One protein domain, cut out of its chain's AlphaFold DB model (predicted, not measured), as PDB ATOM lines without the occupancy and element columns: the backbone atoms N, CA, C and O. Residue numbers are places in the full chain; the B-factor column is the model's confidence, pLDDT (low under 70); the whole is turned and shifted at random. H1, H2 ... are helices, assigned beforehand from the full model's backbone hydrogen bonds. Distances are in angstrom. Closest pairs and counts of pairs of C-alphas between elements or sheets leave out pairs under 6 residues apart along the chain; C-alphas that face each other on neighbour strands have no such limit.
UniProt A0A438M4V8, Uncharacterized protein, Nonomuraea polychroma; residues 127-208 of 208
ATOM      1  N   TYR A 127      41.446 -18.182 -28.823       90.19
ATOM      2  CA  TYR A 127      41.250 -19.358 -29.665       90.19
ATOM      3  C   TYR A 127      41.497 -19.076 -31.154       90.19
ATOM      4  O   TYR A 127      41.309 -19.963 -31.984       90.19
ATOM      5  N   LEU A 128      41.948 -17.867 -31.508       90.62
ATOM      6  CA  LEU A 128      42.316 -17.524 -32.880       90.62
ATOM      7  C   LEU A 128      43.569 -18.289 -33.314       90.62
ATOM      8  O   LEU A 128      44.662 -18.090 -32.782       90.62
ATOM      9  N   GLN A 129      43.420 -19.129 -34.331       87.81
ATOM     10  CA  GLN A 129      44.514 -19.911 -34.896       87.81
ATOM     11  C   GLN A 129      44.279 -20.214 -36.375       87.81
ATOM     12  O   GLN A 129      43.155 -20.114 -36.874       87.81
ATOM     13  N   GLY A 130      45.340 -20.612 -37.076       78.88
ATOM     14  CA  GLY A 130      45.206 -21.159 -38.419       78.88
ATOM     15  C   GLY A 130      44.474 -22.505 -38.424       78.88
ATOM     16  O   GLY A 130      44.480 -23.254 -37.442       78.88
ATOM     17  N   LEU A 131      43.863 -22.840 -39.564       72.75
ATOM     18  CA  LEU A 131      43.322 -24.180 -39.796       72.75
ATOM     19  C   LEU A 131      44.421 -25.226 -39.569       72.75
ATOM     20  O   LEU A 131      45.516 -25.101 -40.116       72.75
ATOM     21  N   TRP A 132      44.101 -26.262 -38.789       70.44
ATOM     22  CA  TRP A 132      44.989 -27.394 -38.477       70.44
ATOM     23  C   TRP A 132      46.220 -27.062 -37.624       70.44
ATOM     24  O   TRP A 132      47.092 -27.916 -37.453       70.44
ATOM     25  N   GLU A 133      46.298 -25.859 -37.052       75.12
ATOM     26  CA  GLU A 133      47.317 -25.554 -36.052       75.12
ATOM     27  C   GLU A 133      46.971 -26.210 -34.702       75.12
ATOM     28  O   GLU A 133      45.792 -26.335 -34.351       75.12
ATOM     29  N   PRO A 134      47.976 -26.655 -33.924       68.31
ATOM     30  CA  PRO A 134      47.748 -27.101 -32.556       68.31
ATOM     31  C   PRO A 134      47.113 -25.978 -31.735       68.31
ATOM     32  O   PRO A 134      47.516 -24.824 -31.887       68.31
ATOM     33  N   SER A 135      46.179 -26.353 -30.850       63.62
ATOM     34  CA  SER A 135      45.451 -25.449 -29.948       63.62
ATOM     35  C   SER A 135      46.365 -24.358 -29.380       63.62
ATOM     36  O   SER A 135      47.505 -24.669 -29.000       63.62
ATOM     37  N   PRO A 136      45.894 -23.101 -29.272       61.09
ATOM     38  CA  PRO A 136      46.731 -22.028 -28.787       61.09
ATOM     39  C   PRO A 136      47.236 -22.366 -27.386       61.09
ATOM     40  O   PRO A 136      46.517 -22.891 -26.535       61.09
ATOM     41  N   ASN A 137      48.519 -22.073 -27.195       57.94
ATOM     42  CA  ASN A 137      49.217 -22.163 -25.922       57.94
ATOM     43  C   ASN A 137      48.473 -21.318 -24.868       57.94
ATOM     44  O   ASN A 137      47.834 -20.339 -25.250       57.94
ATOM     45  N   GLU A 138      48.613 -21.643 -23.577       64.75
ATOM     46  CA  GLU A 138      47.976 -21.018 -22.390       64.75
ATOM     47  C   GLU A 138      48.341 -19.528 -22.166       64.75
ATOM     48  O   GLU A 138      48.639 -19.076 -21.063       64.75
ATOM     49  N   SER A 139      48.375 -18.732 -23.228       75.44
ATOM     50  CA  SER A 139      48.689 -17.316 -23.182       75.44
ATOM     51  C   SER A 139      47.503 -16.544 -22.603       75.44
ATOM     52  O   SER A 139      46.347 -16.896 -22.878       75.44
ATOM     53  N   PRO A 140      47.772 -15.484 -21.825       86.06
ATOM     54  CA  PRO A 140      46.723 -14.634 -21.283       86.06
ATOM     55  C   PRO A 140      45.938 -13.948 -22.404       86.06
ATOM     56  O   PRO A 140      46.422 -13.810 -23.538       86.06
ATOM     57  N   SER A 141      44.733 -13.501 -22.059       88.75
ATOM     58  CA  SER A 141      43.905 -12.684 -22.935       88.75
ATOM     59  C   SER A 141      44.621 -11.384 -23.325       88.75
ATOM     60  O   SER A 141      45.226 -10.728 -22.474       88.75
ATOM     61  N   ASP A 142      44.523 -10.987 -24.587       91.56
ATOM     62  CA  ASP A 142      44.955  -9.698 -25.123       91.56
ATOM     63  C   ASP A 142      43.707  -8.839 -25.367       91.56
ATOM     64  O   ASP A 142      42.951  -9.072 -26.309       91.56
ATOM     65  N   ALA A 143      43.471  -7.859 -24.488       92.62
ATOM     66  CA  ALA A 143      42.271  -7.021 -24.531       92.62
ATOM     67  C   ALA A 143      42.139  -6.253 -25.852       92.62
ATOM     68  O   ALA A 143      41.047  -6.165 -26.402       92.62
ATOM     69  N   TRP A 144      43.259  -5.765 -26.388       93.38
ATOM     70  CA  TRP A 144      43.257  -5.058 -27.662       93.38
ATOM     71  C   TRP A 144      42.877  -5.999 -28.809       93.38
ATOM     72  O   TRP A 144      42.148  -5.612 -29.721       93.38
ATOM     73  N   LEU A 145      43.345  -7.253 -28.769       93.75
ATOM     74  CA  LEU A 145      42.952  -8.246 -29.768       93.75
ATOM     75  C   LEU A 145      41.483  -8.666 -29.612       93.75
ATOM     76  O   LEU A 145      40.837  -8.960 -30.615       93.75
ATOM     77  N   GLY A 146      40.947  -8.643 -28.390       95.19
ATOM     78  CA  GLY A 146      39.512  -8.758 -28.122       95.19
ATOM     79  C   GLY A 146      38.710  -7.669 -28.836       95.19
ATOM     80  O   GLY A 146      37.820  -7.994 -29.620       95.19
ATOM     81  N   ASP A 147      39.084  -6.399 -28.652       95.88
ATOM     82  CA  ASP A 147      38.455  -5.259 -29.341       95.88
ATOM     83  C   ASP A 147      38.540  -5.407 -30.874       95.88
ATOM     84  O   ASP A 147      37.562  -5.214 -31.594       95.88
ATOM     85  N   ALA A 148      39.708  -5.802 -31.391       96.06
ATOM     86  CA  ALA A 148      39.917  -6.010 -32.823       96.06
ATOM     87  C   ALA A 148      39.078  -7.173 -33.386       96.06
ATOM     88  O   ALA A 148      38.630  -7.113 -34.532       96.06
ATOM     89  N   LEU A 149      38.868  -8.235 -32.602       96.69
ATOM     90  CA  LEU A 149      38.009  -9.351 -32.985       96.69
ATOM     91  C   LEU A 149      36.531  -8.946 -32.987       96.69
ATOM     92  O   LEU A 149      35.808  -9.336 -33.899       96.69
ATOM     93  N   GLU A 150      36.081  -8.167 -32.004       97.06
ATOM     94  CA  GLU A 150      34.727  -7.604 -31.998       97.06
ATOM     95  C   GLU A 150      34.483  -6.751 -33.246       97.06
ATOM     96  O   GLU A 150      33.501  -6.972 -33.952       97.06
ATOM     97  N   GLU A 151      35.411  -5.850 -33.573       97.31
ATOM     98  CA  GLU A 151      35.321  -5.016 -34.773       97.31
ATOM     99  C   GLU A 151      35.313  -5.853 -36.061       97.31
ATOM    100  O   GLU A 151      34.514  -5.604 -36.962       97.31
ATOM    101  N   TYR A 152      36.155  -6.888 -36.148       97.38
ATOM    102  CA  TYR A 152      36.122  -7.829 -37.269       97.38
ATOM    103  C   TYR A 152      34.751  -8.498 -37.409       97.38
ATOM    104  O   TYR A 152      34.215  -8.573 -38.514       97.38
ATOM    105  N   LEU A 153      34.184  -8.981 -36.299       96.56
ATOM    106  CA  LEU A 153      32.872  -9.620 -36.287       96.56
ATOM    107  C   LEU A 153      31.760  -8.638 -36.676       96.56
ATOM    108  O   LEU A 153      30.811  -9.055 -37.328       96.56
ATOM    109  N   ASP A 154      31.858  -7.356 -36.338       95.62
ATOM    110  CA  ASP A 154      30.904  -6.344 -36.807       95.62
ATOM    111  C   ASP A 154      31.019  -6.108 -38.326       95.62
ATOM    112  O   ASP A 154      30.021  -6.145 -39.053       95.62
ATOM    113  N   LEU A 155      32.246  -5.982 -38.844       96.88
ATOM    114  CA  LEU A 155      32.511  -5.782 -40.277       96.88
ATOM    115  C   LEU A 155      32.038  -6.954 -41.147       96.88
ATOM    116  O   LEU A 155      31.613  -6.743 -42.278       96.88
ATOM    117  N   VAL A 156      32.091  -8.181 -40.628       95.25
ATOM    118  CA  VAL A 156      31.642  -9.401 -41.328       95.25
ATOM    119  C   VAL A 156      30.269  -9.875 -40.847       95.25
ATOM    120  O   VAL A 156      30.006 -11.078 -40.793       95.25
ATOM    121  N   SER A 157      29.404  -8.960 -40.411       93.94
ATOM    122  CA  SER A 157      28.002  -9.245 -40.075       93.94
ATOM    123  C   SER A 157      27.049  -8.652 -41.106       93.94
ATOM    124  O   SER A 157      27.437  -7.777 -41.880       93.94
ATOM    125  N   PHE A 158      25.794  -9.099 -41.131       92.62
ATOM    126  CA  PHE A 158      24.760  -8.393 -41.888       92.62
ATOM    127  C   PHE A 158      24.440  -7.029 -41.244       92.62
ATOM    128  O   PHE A 158      24.330  -6.946 -40.019       92.62
ATOM    129  N   PRO A 159      24.275  -5.949 -42.039       94.44
ATOM    130  CA  PRO A 159      24.254  -5.912 -43.509       94.44
ATOM    131  C   PRO A 159      25.631  -5.673 -44.169       94.44
ATOM    132  O   PRO A 159      25.718  -5.555 -45.386       94.44
ATOM    133  N   ASN A 160      26.720  -5.555 -43.405       96.31
ATOM    134  CA  ASN A 160      28.048  -5.223 -43.941       96.31
ATOM    135  C   ASN A 160      28.598  -6.287 -44.906       96.31
ATOM    136  O   ASN A 160      29.294  -5.932 -45.855       96.31
ATOM    137  N   ILE A 161      28.244  -7.564 -44.725       93.56
ATOM    138  CA  ILE A 161      28.570  -8.623 -45.696       93.56
ATOM    139  C   ILE A 161      28.031  -8.293 -47.089       93.56
ATOM    140  O   ILE A 161      28.776  -8.432 -48.055       93.56
ATOM    141  N   GLU A 162      26.790  -7.818 -47.213       95.19
ATOM    142  CA  GLU A 162      26.204  -7.477 -48.519       95.19
ATOM    143  C   GLU A 162      27.002  -6.352 -49.185       95.19
ATOM    144  O   GLU A 162      27.401  -6.461 -50.340       95.19
ATOM    145  N   LYS A 163      27.370  -5.325 -48.414       97.06
ATOM    146  CA  LYS A 163      28.202  -4.212 -48.896       97.06
ATOM    147  C   LYS A 163      29.598  -4.652 -49.332       97.06
ATOM    148  O   LYS A 163      30.159  -4.098 -50.275       97.06
ATOM    149  N   ILE A 164      30.177  -5.641 -48.644       96.44
ATOM    150  CA  ILE A 164      31.455  -6.242 -49.040       96.44
ATOM    151  C   ILE A 164      31.309  -6.963 -50.381       96.44
ATOM    152  O   ILE A 164      32.154  -6.782 -51.255       96.44
ATOM    153  N   GLN A 165      30.233  -7.729 -50.560       94.06
ATOM    154  CA  GLN A 165      29.943  -8.437 -51.810       94.06
ATOM    155  C   GLN A 165      29.688  -7.479 -52.979       94.06
ATOM    156  O   GLN A 165      30.053  -7.775 -54.116       94.06
ATOM    157  N   GLU A 166      29.098  -6.318 -52.700       96.19
ATOM    158  CA  GLU A 166      28.869  -5.242 -53.670       96.19
ATOM    159  C   GLU A 166      30.131  -4.415 -53.978       96.19
ATOM    160  O   GLU A 166      30.112  -3.568 -54.874       96.19
ATOM    161  N   GLY A 167      31.243  -4.662 -53.278       95.00
ATOM    162  CA  GLY A 167      32.511  -3.976 -53.511       95.00
ATOM    163  C   GLY A 167      32.531  -2.529 -53.009       95.00
ATOM    164  O   GLY A 167      33.236  -1.689 -53.577       95.00
ATOM    165  N   GLU A 168      31.776  -2.203 -51.955       97.12
ATOM    166  CA  GLU A 168      31.748  -0.847 -51.403       97.12
ATOM    167  C   GLU A 168      33.129  -0.384 -50.900       97.12
ATOM    168  O   GLU A 168      33.769  -1.010 -50.050       97.12
ATOM    169  N   SER A 169      33.563   0.802 -51.341       95.81
ATOM    170  CA  SER A 169      34.873   1.352 -50.965       95.81
ATOM    171  C   SER A 169      35.006   1.621 -49.463       95.81
ATOM    172  O   SER A 169      36.089   1.471 -48.906       95.81
ATOM    173  N   THR A 170      33.912   1.978 -48.786       96.94
ATOM    174  CA  THR A 170      33.916   2.237 -47.337       96.94
ATOM    175  C   THR A 170      34.212   0.969 -46.532       96.94
ATOM    176  O   THR A 170      34.925   1.016 -45.522       96.94
ATOM    177  N   MET A 171      33.724  -0.184 -46.997       97.75
ATOM    178  CA  MET A 171      34.004  -1.484 -46.392       97.75
ATOM    179  C   MET A 171      35.444  -1.904 -46.663       97.75
ATOM    180  O   MET A 171      36.143  -2.311 -45.732       97.75
ATOM    181  N   TYR A 172      35.933  -1.716 -47.893       97.69
ATOM    182  CA  TYR A 172      37.347  -1.914 -48.211       97.69
ATOM    183  C   TYR A 172      38.254  -1.090 -47.289       97.69
ATOM    184  O   TYR A 172      39.178  -1.633 -46.680       97.69
ATOM    185  N   GLU A 173      37.991   0.209 -47.140       97.94
ATOM    186  CA  GLU A 173      38.762   1.104 -46.271       97.94
ATOM    187  C   GLU A 173      38.754   0.633 -44.811       97.94
ATOM    188  O   GLU A 173      39.813   0.572 -44.183       97.94
ATOM    189  N   SER A 174      37.593   0.221 -44.297       97.88
ATOM    190  CA  SER A 174      37.436  -0.269 -42.920       97.88
ATOM    191  C   SER A 174      38.212  -1.570 -42.676       97.88
ATOM    192  O   SER A 174      38.985  -1.667 -41.719       97.88
ATOM    193  N   LEU A 175      38.104  -2.545 -43.588       97.62
ATOM    194  CA  LEU A 175      38.859  -3.803 -43.530       97.62
ATOM    195  C   LEU A 175      40.375  -3.555 -43.585       97.62
ATOM    196  O   LEU A 175      41.137  -4.123 -42.798       97.62
ATOM    197  N   ASN A 176      40.827  -2.666 -44.476       96.75
ATOM    198  CA  ASN A 176      42.237  -2.285 -44.571       96.75
ATOM    199  C   ASN A 176      42.719  -1.557 -43.306       96.75
ATOM    200  O   ASN A 176      43.841  -1.799 -42.857       96.75
ATOM    201  N   ALA A 177      41.896  -0.687 -42.718       96.62
ATOM    202  CA  ALA A 177      42.230   0.027 -41.491       96.62
ATOM    203  C   ALA A 177      42.429  -0.936 -40.310       96.62
ATOM    204  O   ALA A 177      43.410  -0.806 -39.571       96.62
ATOM    205  N   LEU A 178      41.553  -1.936 -40.156       96.62
ATOM    206  CA  LEU A 178      41.712  -2.990 -39.152       96.62
ATOM    207  C   LEU A 178      42.948  -3.856 -39.423       96.62
ATOM    208  O   LEU A 178      43.784  -4.038 -38.531       96.62
ATOM    209  N   ARG A 179      43.139  -4.310 -40.668       95.56
ATOM    210  CA  ARG A 179      44.325  -5.086 -41.067       95.56
ATOM    211  C   ARG A 179      45.628  -4.348 -40.745       95.56
ATOM    212  O   ARG A 179      46.569  -4.947 -40.225       95.56
ATOM    213  N   ASN A 180      45.700  -3.054 -41.049       93.06
ATOM    214  CA  ASN A 180      46.907  -2.256 -40.835       93.06
ATOM    215  C   ASN A 180      47.210  -2.065 -39.341       93.06
ATOM    216  O   ASN A 180      48.374  -2.104 -38.952       93.06
ATOM    217  N   ARG A 181      46.186  -1.929 -38.490       92.69
ATOM    218  CA  ARG A 181      46.365  -1.877 -37.030       92.69
ATOM    219  C   ARG A 181      46.871  -3.200 -36.446       92.69
ATOM    220  O   ARG A 181      47.708  -3.182 -35.548       92.69
ATOM    221  N   LEU A 182      46.443  -4.340 -36.994       90.06
ATOM    222  CA  LEU A 182      46.937  -5.670 -36.594       90.06
ATOM    223  C   LEU A 182      48.420  -5.903 -36.919       90.06
ATOM    224  O   LEU A 182      49.029  -6.807 -36.353       90.06
ATOM    225  N   ALA A 183      49.016  -5.106 -37.814       72.31
ATOM    226  CA  ALA A 183      50.421  -5.227 -38.203       72.31
ATOM    227  C   ALA A 183      51.418  -4.739 -37.131       72.31
ATOM    228  O   ALA A 183      52.624  -4.931 -37.306       72.31
ATOM    229  N   ALA A 184      50.949  -4.128 -36.039       63.38
ATOM    230  CA  ALA A 184      51.799  -3.777 -34.907       63.38
ATOM    231  C   ALA A 184      52.324  -5.058 -34.224       63.38
ATOM    232  O   ALA A 184      51.542  -5.872 -33.728       63.38
ATOM    233  N   ASN A 185      53.652  -5.246 -34.218       59.56
ATOM    234  CA  ASN A 185      54.357  -6.369 -33.580       59.56
ATOM    235  C   ASN A 185      54.299  -6.269 -32.043       59.56
ATOM    236  O   ASN A 185      55.310  -6.043 -31.379       59.56
ATOM    237  N   GLU A 186      53.108  -6.424 -31.484       69.44
ATOM    238  CA  GLU A 186      52.852  -6.491 -30.046       69.44
ATOM    239  C   GLU A 186      52.460  -7.929 -29.653       69.44
ATOM    240  O   GLU A 186      52.558  -8.848 -30.470       69.44
ATOM    241  N   GLY A 187      52.112  -8.166 -28.384       73.88
ATOM    242  CA  GLY A 187      51.820  -9.501 -27.838       73.88
ATOM    243  C   GLY A 187      50.819 -10.332 -28.661       73.88
ATOM    244  O   GLY A 187      50.160  -9.844 -29.569       73.88
ATOM    245  N   ALA A 188      50.698 -11.632 -28.368       84.69
ATOM    246  CA  ALA A 188      49.771 -12.533 -29.074       84.69
ATOM    247  C   ALA A 188      50.017 -12.694 -30.599       84.69
ATOM    248  O   ALA A 188      49.089 -12.992 -31.347       84.69
ATOM    249  N   PHE A 189      51.273 -12.584 -31.056       86.75
ATOM    250  CA  PHE A 189      51.680 -12.619 -32.475       86.75
ATOM    251  C   PHE A 189      50.952 -13.654 -33.355       86.75
ATOM    252  O   PHE A 189      50.441 -13.301 -34.414       86.75
ATOM    253  N   LYS A 190      50.862 -14.923 -32.927       86.94
ATOM    254  CA  LYS A 190      50.193 -15.979 -33.713       86.94
ATOM    255  C   LYS A 190      48.694 -15.717 -33.904       86.94
ATOM    256  O   LYS A 190      48.188 -15.868 -35.008       86.94
ATOM    257  N   ARG A 191      48.011 -15.275 -32.844       89.94
ATOM    258  CA  ARG A 191      46.574 -14.957 -32.861       89.94
ATOM    259  C   ARG A 191      46.295 -13.748 -33.757       89.94
ATOM    260  O   ARG A 191      45.402 -13.791 -34.599       89.94
ATOM    261  N   ARG A 192      47.138 -12.711 -33.664       91.31
ATOM    262  CA  ARG A 192      47.096 -11.543 -34.564       91.31
ATOM    263  C   ARG A 192      47.321 -11.940 -36.020       91.31
ATOM    264  O   ARG A 192      46.597 -11.482 -36.897       91.31
ATOM    265  N   ALA A 193      48.297 -12.813 -36.276       89.88
ATOM    266  CA  ALA A 193      48.582 -13.319 -37.614       89.88
ATOM    267  C   ALA A 193      47.404 -14.120 -38.190       89.88
ATOM    268  O   ALA A 193      47.102 -13.961 -39.369       89.88
ATOM    269  N   ALA A 194      46.707 -14.917 -37.372       91.44
ATOM    270  CA  ALA A 194      45.515 -15.649 -37.797       91.44
ATOM    271  C   ALA A 194      44.380 -14.699 -38.222       91.44
ATOM    272  O   ALA A 194      43.858 -14.831 -39.330       91.44
ATOM    273  N   LEU A 195      44.051 -13.696 -37.399       93.75
ATOM    274  CA  LEU A 195      43.019 -12.709 -37.741       93.75
ATOM    275  C   LEU A 195      43.407 -11.872 -38.967       93.75
ATOM    276  O   LEU A 195      42.596 -11.656 -39.866       93.75
ATOM    277  N   ARG A 196      44.671 -11.444 -39.044       93.81
ATOM    278  CA  ARG A 196      45.192 -10.703 -40.197       93.81
ATOM    279  C   ARG A 196      45.103 -11.519 -41.481       93.81
ATOM    280  O   ARG A 196      44.632 -10.994 -42.481       93.81
ATOM    281  N   LYS A 197      45.514 -12.789 -41.448       92.62
ATOM    282  CA  LYS A 197      45.404 -13.688 -42.599       92.62
ATOM    283  C   LYS A 197      43.955 -13.782 -43.075       92.62
ATOM    284  O   LYS A 197      43.710 -13.713 -44.272       92.62
ATOM    285  N   ARG A 198      42.996 -13.869 -42.147       93.94
ATOM    286  CA  ARG A 198      41.575 -13.908 -42.502       93.94
ATOM    287  C   ARG A 198      41.089 -12.615 -43.170       93.94
ATOM    288  O   ARG A 198      40.294 -12.681 -44.101       93.94
ATOM    289  N   LEU A 199      41.574 -11.455 -42.723       95.50
ATOM    290  CA  LEU A 199      41.317 -10.169 -43.382       95.50
ATOM    291  C   LEU A 199      41.959 -10.097 -44.774       95.50
ATOM    292  O   LEU A 199      41.324  -9.603 -45.699       95.50
ATOM    293  N   ASP A 200      43.190 -10.590 -44.930       95.38
ATOM    294  CA  ASP A 200      43.886 -10.637 -46.222       95.38
ATOM    295  C   ASP A 200      43.126 -11.499 -47.241       95.38
ATOM    296  O   ASP A 200      42.925 -11.066 -48.376       95.38
ATOM    297  N   GLU A 201      42.656 -12.678 -46.823       94.19
ATOM    298  CA  GLU A 201      41.790 -13.554 -47.624       94.19
ATOM    299  C   GLU A 201      40.505 -12.825 -48.029       94.19
ATOM    300  O   GLU A 201      40.227 -12.696 -49.214       94.19
ATOM    301  N   LEU A 202      39.775 -12.254 -47.063       94.69
ATOM    302  CA  LEU A 202      38.512 -11.565 -47.333       94.69
ATOM    303  C   LEU A 202      38.676 -10.383 -48.302       94.69
ATOM    304  O   LEU A 202      37.854 -10.195 -49.193       94.69
ATOM    305  N   ILE A 203      39.728  -9.576 -48.135       96.50
ATOM    306  CA  ILE A 203      40.003  -8.444 -49.028       96.50
ATOM    307  C   ILE A 203      40.343  -8.942 -50.436       96.50
ATOM    308  O   ILE A 203      39.875  -8.360 -51.409       96.50
ATOM    309  N   THR A 204      41.142 -10.004 -50.546       96.25
ATOM    310  CA  THR A 204      41.534 -10.579 -51.841       96.25
ATOM    311  C   THR A 204      40.335 -11.189 -52.563       96.25
ATOM    312  O   THR A 204      40.171 -10.958 -53.755       96.25
ATOM    313  N   ASP A 205      39.478 -11.913 -51.843       94.75
ATOM    314  CA  ASP A 205      38.328 -12.615 -52.418       94.75
ATOM    315  C   ASP A 205      37.281 -11.651 -53.008       94.75
ATOM    316  O   ASP A 205      36.639 -11.991 -54.000       94.75
ATOM    317  N   TRP A 206      37.116 -10.453 -52.426       94.62
ATOM    318  CA  TRP A 206      36.058  -9.505 -52.815       94.62
ATOM    319  C   TRP A 206      36.538  -8.229 -53.521       94.62
ATOM    320  O   TRP A 206      35.747  -7.593 -54.212       94.62
ATOM    321  N   TYR A 207      37.808  -7.842 -53.373       92.88
ATOM    322  CA  TYR A 207      38.354  -6.596 -53.940       92.88
ATOM    323  C   TYR A 207      39.655  -6.790 -54.738       92.88
ATOM    324  O   TYR A 207      40.261  -5.796 -55.151       92.88
ATOM    325  N   GLY A 208      40.122  -8.035 -54.880       85.06
ATOM    326  CA  GLY A 208      41.344  -8.409 -55.601       85.06
ATOM    327  C   GLY A 208      41.175  -8.599 -57.103       85.06
ATOM    328  O   GLY A 208      40.028  -8.682 -57.592       85.06
TER     329      GLY A 208
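This is residues 127 to 208 of the 208 residues of an uncharacterized protein of Nonomuraea polychroma (UniProt A0A438M4V8). Three helices, H1, H3 and H4, form an up-and-down bundle, each running against the one before it, with short H2 across one end and the loop of residues 127 to 142 at the other. The 82 printed residues hold four named helices, H1 to H4 in order, and no named strand: all helix, compact, radius of gyration of the C-alphas 13.2 A, spans 40 by 25 by 22 A.

H1, residues 143 to 155, spans 18.6 A from C-alpha 143 at (42.271, -7.021, -24.531). H2 is residues 160 to 165. H3, residues 169 to 182, spans 20.0 A. H4, residues 189 to 207, spans 26.0 A, ending at C-alpha 207 (38.354, -6.596, -53.940).

H1 and H3 touch, closest C-alphas Ala 148 and Leu 178, 7.2 A, at a shallow tilt of 17 degrees, opposite ways. H2 touches H3 at residues 171 to 172 alone, closest C-alphas Ile 164 and Met 171, 6.0 A. H3 and H4 form a helical hairpin, closest C-alphas Arg 179 and Arg 196, 5.7 A. In H1, H2, H3 and H4 every O i to N i+4 pair is within hydrogen-bond range.

The printed part has no cut and no long link between helices; pLDDT is under 70 at residues 134 to 138 and 184 to 186.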